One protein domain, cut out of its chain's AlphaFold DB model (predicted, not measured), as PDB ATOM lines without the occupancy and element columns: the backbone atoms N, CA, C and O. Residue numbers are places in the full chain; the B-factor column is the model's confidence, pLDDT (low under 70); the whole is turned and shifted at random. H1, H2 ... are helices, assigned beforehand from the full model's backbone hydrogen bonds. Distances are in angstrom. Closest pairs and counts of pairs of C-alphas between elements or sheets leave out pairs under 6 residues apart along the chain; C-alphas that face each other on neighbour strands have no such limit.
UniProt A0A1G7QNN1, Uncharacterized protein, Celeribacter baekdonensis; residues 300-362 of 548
ATOM      1  N   GLY A 300     324.530 247.208 202.267       76.12
ATOM      2  CA  GLY A 300     325.083 248.560 202.358       76.12
ATOM      3  C   GLY A 300     324.263 249.470 203.269       76.12
ATOM      4  O   GLY A 300     324.132 249.224 204.458       76.12
ATOM      5  N   VAL A 301     323.687 250.547 202.728       82.69
ATOM      6  CA  VAL A 301     323.175 251.684 203.525       82.69
ATOM      7  C   VAL A 301     322.034 251.310 204.474       82.69
ATOM      8  O   VAL A 301     321.900 251.909 205.541       82.69
ATOM      9  N   VAL A 302     321.168 250.375 204.075       85.06
ATOM     10  CA  VAL A 302     320.092 249.897 204.950       85.06
ATOM     11  C   VAL A 302     320.673 249.022 206.053       85.06
ATOM     12  O   VAL A 302     320.311 249.227 207.203       85.06
ATOM     13  N   ASP A 303     321.617 248.137 205.753       85.12
ATOM     14  CA  ASP A 303     322.282 247.308 206.764       85.12
ATOM     15  C   ASP A 303     323.128 248.159 207.734       85.12
ATOM     16  O   ASP A 303     322.978 248.068 208.947       85.12
ATOM     17  N   ASP A 304     323.870 249.146 207.230       86.69
ATOM     18  CA  ASP A 304     324.582 250.146 208.040       86.69
ATOM     19  C   ASP A 304     323.641 250.972 208.939       86.69
ATOM     20  O   ASP A 304     324.060 251.551 209.947       86.69
ATOM     21  N   LEU A 305     322.365 251.106 208.565       86.88
ATOM     22  CA  LEU A 305     321.393 251.874 209.336       86.88
ATOM     23  C   LEU A 305     320.622 251.003 210.328       86.88
ATOM     24  O   LEU A 305     320.475 251.421 211.473       86.88
ATOM     25  N   ILE A 306     320.106 249.851 209.900       85.88
ATOM     26  CA  ILE A 306     319.174 248.999 210.659       85.88
ATOM     27  C   ILE A 306     319.669 247.568 210.899       85.88
ATOM     28  O   ILE A 306     318.980 246.826 211.595       85.88
ATOM     29  N   GLY A 307     320.809 247.179 210.336       83.38
ATOM     30  CA  GLY A 307     321.465 245.905 210.616       83.38
ATOM     31  C   GLY A 307     321.998 245.830 212.049       83.38
ATOM     32  O   GLY A 307     321.910 246.794 212.815       83.38
ATOM     33  N   GLU A 308     322.553 244.675 212.414       81.38
ATOM     34  CA  GLU A 308     323.027 244.359 213.773       81.38
ATOM     35  C   GLU A 308     324.047 245.363 214.300       81.38
ATOM     36  O   GLU A 308     323.888 245.896 215.400       81.38
ATOM     37  N   ASP A 309     325.016 245.701 213.455       82.94
ATOM     38  CA  ASP A 309     326.046 246.705 213.718       82.94
ATOM     39  C   ASP A 309     325.637 248.111 213.237       82.94
ATOM     40  O   ASP A 309     326.442 249.048 213.210       82.94
ATOM     41  N   GLY A 310     324.376 248.266 212.830       85.06
ATOM     42  CA  GLY A 310     323.854 249.488 212.251       85.06
ATOM     43  C   GLY A 310     323.675 250.607 213.275       85.06
ATOM     44  O   GLY A 310     323.526 250.393 214.480       85.06
ATOM     45  N   ILE A 311     323.629 251.850 212.793       90.81
ATOM     46  CA  ILE A 311     323.523 253.047 213.647       90.81
ATOM     47  C   ILE A 311     322.274 253.000 214.537       90.81
ATOM     48  O   ILE A 311     322.329 253.414 215.695       90.81
ATOM     49  N   VAL A 312     321.134 252.536 214.014       89.88
ATOM     50  CA  VAL A 312     319.894 252.431 214.796       89.88
ATOM     51  C   VAL A 312     320.030 251.357 215.863       89.88
ATOM     52  O   VAL A 312     319.658 251.637 216.998       89.88
ATOM     53  N   SER A 313     320.587 250.189 215.532       86.62
ATOM     54  CA  SER A 313     320.841 249.116 216.500       86.62
ATOM     55  C   SER A 313     321.747 249.609 217.634       86.62
ATOM     56  O   SER A 313     321.347 249.564 218.793       86.62
ATOM     57  N   GLY A 314     322.876 250.250 217.312       86.75
ATOM     58  CA  GLY A 314     323.787 250.810 218.317       86.75
ATOM     59  C   GLY A 314     323.167 251.920 219.177       86.75
ATOM     60  O   GLY A 314     323.374 251.957 220.384       86.75
ATOM     61  N   VAL A 315     322.354 252.813 218.598       89.69
ATOM     62  CA  VAL A 315     321.638 253.844 219.379       89.69
ATOM     63  C   VAL A 315     320.545 253.228 220.256       89.69
ATOM     64  O   VAL A 315     320.277 253.734 221.346       89.69
ATOM     65  N   VAL A 316     319.885 252.171 219.782       88.31
ATOM     66  CA  VAL A 316     318.902 251.423 220.568       88.31
ATOM     67  C   VAL A 316     319.593 250.704 221.721       88.31
ATOM     68  O   VAL A 316     319.090 250.809 222.831       88.31
ATOM     69  N   ASP A 317     320.748 250.081 221.508       86.75
ATOM     70  CA  ASP A 317     321.537 249.430 222.559       86.75
ATOM     71  C   ASP A 317     322.061 250.449 223.593       86.75
ATOM     72  O   ASP A 317     321.819 250.310 224.789       86.75
ATOM     73  N   ASP A 318     322.618 251.583 223.156       90.00
ATOM     74  CA  ASP A 318     323.066 252.663 224.054       90.00
ATOM     75  C   ASP A 318     321.927 253.240 224.926       90.00
ATOM     76  O   ASP A 318     322.156 253.770 226.023       90.00
ATOM     77  N   LEU A 319     320.685 253.211 224.432       87.50
ATOM     78  CA  LEU A 319     319.520 253.748 225.138       87.50
ATOM     79  C   LEU A 319     318.788 252.694 225.971       87.50
ATOM     80  O   LEU A 319     318.400 253.000 227.096       87.50
ATOM     81  N   LEU A 320     318.547 251.517 225.404       83.06
ATOM     82  CA  LEU A 320     317.641 250.474 225.898       83.06
ATOM     83  C   LEU A 320     318.337 249.135 226.165       83.06
ATOM     84  O   LEU A 320     317.715 248.269 226.773       83.06
ATOM     85  N   GLY A 321     319.574 248.961 225.707       79.94
ATOM     86  CA  GLY A 321     320.393 247.790 225.992       79.94
ATOM     87  C   GLY A 321     320.814 247.707 227.459       79.94
ATOM     88  O   GLY A 321     320.596 248.625 228.258       79.94
ATOM     89  N   ASP A 322     321.422 246.578 227.814       78.50
ATOM     90  CA  ASP A 322     321.891 246.292 229.172       78.50
ATOM     91  C   ASP A 322     323.000 247.278 229.578       78.50
ATOM     92  O   ASP A 322     324.048 247.368 228.936       78.50
ATOM     93  N   GLY A 323     322.765 248.074 230.627       78.69
ATOM     94  CA  GLY A 323     323.658 249.173 231.008       78.69
ATOM     95  C   GLY A 323     323.554 250.438 230.144       78.69
ATOM     96  O   GLY A 323     324.372 251.350 230.308       78.69
ATOM     97  N   GLY A 324     322.559 250.525 229.255       82.75
ATOM     98  CA  GLY A 324     322.213 251.730 228.507       82.75
ATOM     99  C   GLY A 324     321.585 252.827 229.379       82.75
ATOM    100  O   GLY A 324     321.305 252.653 230.567       82.75
ATOM    101  N   LEU A 325     321.328 254.001 228.796       86.06
ATOM    102  CA  LEU A 325     320.870 255.182 229.546       86.06
ATOM    103  C   LEU A 325     319.530 254.984 230.271       86.06
ATOM    104  O   LEU A 325     319.315 255.565 231.338       86.06
ATOM    105  N   VAL A 326     318.596 254.223 229.695       84.00
ATOM    106  CA  VAL A 326     317.308 253.950 230.346       84.00
ATOM    107  C   VAL A 326     317.488 252.964 231.494       84.00
ATOM    108  O   VAL A 326     316.916 253.197 232.559       84.00
ATOM    109  N   ASP A 327     318.314 251.936 231.319       81.06
ATOM    110  CA  ASP A 327     318.652 250.996 232.385       81.06
ATOM    111  C   ASP A 327     319.376 251.704 233.550       81.06
ATOM    112  O   ASP A 327     318.964 251.583 234.702       81.06
ATOM    113  N   GLU A 328     320.326 252.606 233.274       83.69
ATOM    114  CA  GLU A 328     321.006 253.394 234.317       83.69
ATOM    115  C   GLU A 328     320.045 254.314 235.100       83.69
ATOM    116  O   GLU A 328     320.177 254.495 236.313       83.69
ATOM    117  N   ILE A 329     319.066 254.931 234.428       82.38
ATOM    118  CA  ILE A 329     318.144 255.887 235.067       82.38
ATOM    119  C   ILE A 329     316.994 255.176 235.795       82.38
ATOM    120  O   ILE A 329     316.478 255.691 236.795       82.38
ATOM    121  N   VAL A 330     316.535 254.044 235.264       79.88
ATOM    122  CA  VAL A 330     315.242 253.440 235.606       79.88
ATOM    123  C   VAL A 330     315.363 251.992 236.092       79.88
ATOM    124  O   VAL A 330     314.470 251.547 236.815       79.88
ATOM    125  N   GLY A 331     316.456 251.289 235.794       71.50
ATOM    126  CA  GLY A 331     316.720 249.914 236.240       71.50
ATOM    127  C   GLY A 331     316.713 249.767 237.766       71.50
ATOM    128  O   GLY A 331     316.184 248.796 238.301       71.50
ATOM    129  N   ASP A 332     317.132 250.807 238.494       73.38
ATOM    130  CA  ASP A 332     317.072 250.858 239.964       73.38
ATOM    131  C   ASP A 332     315.651 251.087 240.533       73.38
ATOM    132  O   ASP A 332     315.440 251.048 241.753       73.38
ATOM    133  N   ILE A 333     314.648 251.360 239.687       79.44
ATOM    134  CA  ILE A 333     313.254 251.536 240.109       79.44
ATOM    135  C   ILE A 333     312.547 250.174 240.038       79.44
ATOM    136  O   ILE A 333     312.202 249.728 238.946       79.44
ATOM    137  N   PRO A 334     312.185 249.550 241.175       68.62
ATOM    138  CA  PRO A 334     311.777 248.139 241.236       68.62
ATOM    139  C   PRO A 334     310.469 247.781 240.514       68.62
ATOM    140  O   PRO A 334     310.097 246.626 240.497       68.62
ATOM    141  N   VAL A 335     309.719 248.748 239.983       74.38
ATOM    142  CA  VAL A 335     308.497 248.499 239.186       74.38
ATOM    143  C   VAL A 335     308.696 248.772 237.699       74.38
ATOM    144  O   VAL A 335     307.834 248.422 236.901       74.38
ATOM    145  N   VAL A 336     309.781 249.456 237.337       74.50
ATOM    146  CA  VAL A 336     310.084 249.813 235.950       74.50
ATOM    147  C   VAL A 336     311.289 249.025 235.445       74.50
ATOM    148  O   VAL A 336     311.284 248.675 234.275       74.50
ATOM    149  N   GLY A 337     312.222 248.627 236.317       68.81
ATOM    150  CA  GLY A 337     313.187 247.561 236.036       68.81
ATOM    151  C   GLY A 337     312.488 246.257 235.630       68.81
ATOM    152  O   GLY A 337     312.796 245.717 234.581       68.81
ATOM    153  N   ASP A 338     311.426 245.854 236.339       77.81
ATOM    154  CA  ASP A 338     310.593 244.688 235.975       77.81
ATOM    155  C   ASP A 338     309.892 244.819 234.598       77.81
ATOM    156  O   ASP A 338     309.395 243.836 234.048       77.81
ATOM    157  N   LEU A 339     309.791 246.036 234.044       76.81
ATOM    158  CA  LEU A 339     309.164 246.290 232.743       76.81
ATOM    159  C   LEU A 339     310.189 246.524 231.626       76.81
ATOM    160  O   LEU A 339     309.926 246.106 230.507       76.81
ATOM    161  N   VAL A 340     311.295 247.218 231.910       76.12
ATOM    162  CA  VAL A 340     312.262 247.745 230.926       76.12
ATOM    163  C   VAL A 340     313.629 247.065 231.004       76.12
ATOM    164  O   VAL A 340     314.338 247.071 230.008       76.12
ATOM    165  N   GLY A 341     313.999 246.499 232.154       68.81
ATOM    166  CA  GLY A 341     315.270 245.793 232.310       68.81
ATOM    167  C   GLY A 341     315.364 244.572 231.394       68.81
ATOM    168  O   GLY A 341     314.353 244.102 230.864       68.81
ATOM    169  N   SER A 342     316.579 244.048 231.244       67.12
ATOM    170  CA  SER A 342     316.897 242.867 230.431       67.12
ATOM    171  C   SER A 342     316.075 241.625 230.816       67.12
ATOM    172  O   SER A 342     315.680 240.876 229.932       67.12
ATOM    173  N   ASP A 343     315.710 241.483 232.098       72.69
ATOM    174  CA  ASP A 343     314.824 240.425 232.631       72.69
ATOM    175  C   ASP A 343     313.327 240.831 232.711       72.69
ATOM    176  O   ASP A 343     312.510 240.163 233.353       72.69
ATOM    177  N   GLY A 344     312.967 241.996 232.167       74.94
ATOM    178  CA  GLY A 344     311.613 242.550 232.194       74.94
ATOM    179  C   GLY A 344     310.818 242.257 230.920       74.94
ATOM    180  O   GLY A 344     311.355 241.812 229.915       74.94
ATOM    181  N   ILE A 345     309.521 242.591 230.910       81.56
ATOM    182  CA  ILE A 345     308.620 242.282 229.773       81.56
ATOM    183  C   ILE A 345     309.110 242.891 228.443       81.56
ATOM    184  O   ILE A 345     308.900 242.308 227.384       81.56
ATOM    185  N   LEU A 346     309.720 244.082 228.466       79.69
ATOM    186  CA  LEU A 346     310.299 244.679 227.260       79.69
ATOM    187  C   LEU A 346     311.660 244.074 226.908       79.69
ATOM    188  O   LEU A 346     311.945 244.005 225.722       79.69
ATOM    189  N   GLY A 347     312.446 243.593 227.875       78.00
ATOM    190  CA  GLY A 347     313.642 242.784 227.615       78.00
ATOM    191  C   GLY A 347     313.290 241.459 226.932       78.00
ATOM    192  O   GLY A 347     313.839 241.147 225.883       78.00
ATOM    193  N   ASP A 348     312.250 240.766 227.402       82.69
ATOM    194  CA  ASP A 348     311.742 239.524 226.793       82.69
ATOM    195  C   ASP A 348     311.195 239.719 225.363       82.69
ATOM    196  O   ASP A 348     311.109 238.777 224.570       82.69
ATOM    197  N   VAL A 349     310.764 240.937 225.016       82.75
ATOM    198  CA  VAL A 349     310.201 241.248 223.693       82.75
ATOM    199  C   VAL A 349     311.233 241.883 222.761       82.75
ATOM    200  O   VAL A 349     311.271 241.506 221.596       82.75
ATOM    201  N   LEU A 350     312.038 242.837 223.234       80.19
ATOM    202  CA  LEU A 350     312.965 243.659 222.438       80.19
ATOM    203  C   LEU A 350     314.445 243.345 222.680       80.19
ATOM    204  O   LEU A 350     315.270 243.778 221.883       80.19
ATOM    205  N   GLY A 351     314.784 242.657 223.769       74.12
ATOM    206  CA  GLY A 351     316.157 242.258 224.065       74.12
ATOM    207  C   GLY A 351     316.701 241.287 223.020       74.12
ATOM    208  O   GLY A 351     315.939 240.689 222.258       74.12
ATOM    209  N   SER A 352     318.023 241.121 222.995       69.25
ATOM    210  CA  SER A 352     318.745 240.269 222.037       69.25
ATOM    211  C   SER A 352     318.254 238.817 222.023       69.25
ATOM    212  O   SER A 352     318.202 238.203 220.962       69.25
ATOM    213  N   ASP A 353     317.819 238.306 223.178       73.25
ATOM    214  CA  ASP A 353     317.263 236.956 223.351       73.25
ATOM    215  C   ASP A 353     315.720 236.925 223.313       73.25
ATOM    216  O   ASP A 353     315.090 235.886 223.522       73.25
ATOM    217  N   GLY A 354     315.094 238.079 223.076       75.19
ATOM    218  CA  GLY A 354     313.650 238.255 223.072       75.19
ATOM    219  C   GLY A 354     312.983 237.920 221.736       75.19
ATOM    220  O   GLY A 354     313.627 237.719 220.706       75.19
ATOM    221  N   LEU A 355     311.646 237.919 221.734       81.38
ATOM    222  CA  LEU A 355     310.817 237.575 220.565       81.38
ATOM    223  C   LEU A 355     311.151 238.384 219.300       81.38
ATOM    224  O   LEU A 355     311.119 237.835 218.199       81.38
ATOM    225  N   LEU A 356     311.437 239.682 219.439       79.25
ATOM    226  CA  LEU A 356     311.794 240.552 218.314       79.25
ATOM    227  C   LEU A 356     313.304 240.599 218.067       79.25
ATOM    228  O   LEU A 356     313.687 240.743 216.911       79.25
ATOM    229  N   GLY A 357     314.148 240.427 219.092       77.31
ATOM    230  CA  GLY A 357     315.605 240.330 218.923       77.31
ATOM    231  C   GLY A 357     316.018 239.101 218.110       77.31
ATOM    232  O   GLY A 357     316.818 239.214 217.181       77.31
ATOM    233  N   GLY A 358     315.365 237.960 218.358       74.19
ATOM    234  CA  GLY A 358     315.540 236.742 217.564       74.19
ATOM    235  C   GLY A 358     314.954 236.831 216.148       74.19
ATOM    236  O   GLY A 358     315.502 236.239 215.225       74.19
ATOM    237  N   LEU A 359     313.871 237.597 215.946       75.25
ATOM    238  CA  LEU A 359     313.252 237.786 214.623       75.25
ATOM    239  C   LEU A 359     314.020 238.784 213.741       75.25
ATOM    240  O   LEU A 359     314.046 238.623 212.524       75.25
ATOM    241  N   LEU A 360     314.630 239.808 214.347       72.19
ATOM    242  CA  LEU A 360     315.493 240.782 213.668       72.19
ATOM    243  C   LEU A 360     316.925 240.267 213.469       72.19
ATOM    244  O   LEU A 360     317.702 240.922 212.786       72.19
ATOM    245  N   GLY A 361     317.260 239.094 214.020       60.16
ATOM    246  CA  GLY A 361     318.532 238.419 213.767       60.16
ATOM    247  C   GLY A 361     319.735 239.025 214.487       60.16
ATOM    248  O   GLY A 361     320.854 238.737 214.091       60.16
ATOM    249  N   LEU A 362     319.519 239.825 215.539       57.72
ATOM    250  CA  LEU A 362     320.592 240.461 216.323       57.72
ATOM    251  C   LEU A 362     321.047 239.594 217.518       57.72
ATOM    252  O   LEU A 362     321.912 239.970 218.304       57.72
TER     253      LEU A 362
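This is residues 300 to 362 of the 548 residues of an uncharacterized protein of Celeribacter baekdonensis (UniProt A0A1G7QNN1). The model is a long, flat U of short helices: H1, H2 and H3 follow one another end to end in one row, the chain turns at residues 331 to 336, and H4, H5 and H6 make a shorter second row that runs back. The two rows meet near the turn, where H3 touches H4, and away from it they part, with H1 reaching beyond the end of the second row. The printed part has 63 residues with six named helices, in the order H1 to H6, and no named strand; the class is all helix. It is compact, with a radius of gyration of the C-alphas of 12.2 A, and the C-alphas span 41 by 21 by 10 A.

H1, residues 301 to 306, and H2, residues 311 to 320, touch only at the corner by their tight link; their closest C-alphas are those of Leu 305 and Ile 311, 4.9 A apart. They run the same way at a shallow tilt of 15 degrees. H3, residues 325 to 330, touches H2 only at the corner, with the C-alphas of Leu 319 and Leu 325 closest at 4.8 A. H2 and H3 run the same way at a shallow tilt of 22 degrees. H4, residues 337 to 340, touches H3, and the closest C-alphas, those of Val 330 and Gly 337, are 6.2 A apart. H2 and H4 are close but not clearly touching, with the C-alphas of Leu 320 and Val 340 closest at 7.9 A. H5, residues 345 to 350, touches H4 only at the corner, at the C-alphas of Leu 339 and Ile 345, 5.0 A apart. H6, residues 355 to 359, touches H5 only at the corner, at the C-alphas of Val 349 and Leu 355, 4.9 A apart. Among the pairs that are apart are H1 and H6, H2 and H5, and H3 and H5. In H1, H2, H3 and H5 every O i to N i+4 pair is within hydrogen-bond range; in H6 it is 0 of 1, with 1 of 2 O i to N i+3 pairs within range, and H4 is too short for an O i to N i+4 pair.

H1 begins at C-alpha 301, (323.175, 251.684, 203.525), and is 8.6 A long from first to last C-alpha. H2, the longest helix with 10 residues, measures 13.8 A. H3 measures 8.5 A and ends at C-alpha 330, (315.242, 253.440, 235.606). H4 has 4 residues, H5 measures 8.6 A, and H6 has 5 residues and ends at C-alpha 359, (313.252, 237.786, 214.623).

The two C-alphas farthest apart are those of Gly 300 and Pro 334, 41.1 A, while the first and last printed C-alphas are 16.8 A apart. The printed part has no cut. The link from H3 to H4, with 6 residues, is short; the other four links are tight. The mean pLDDT of the printed part is 79.3, and residues 334, 337, 341 to 342, 352 and 361 to 362 are under 70.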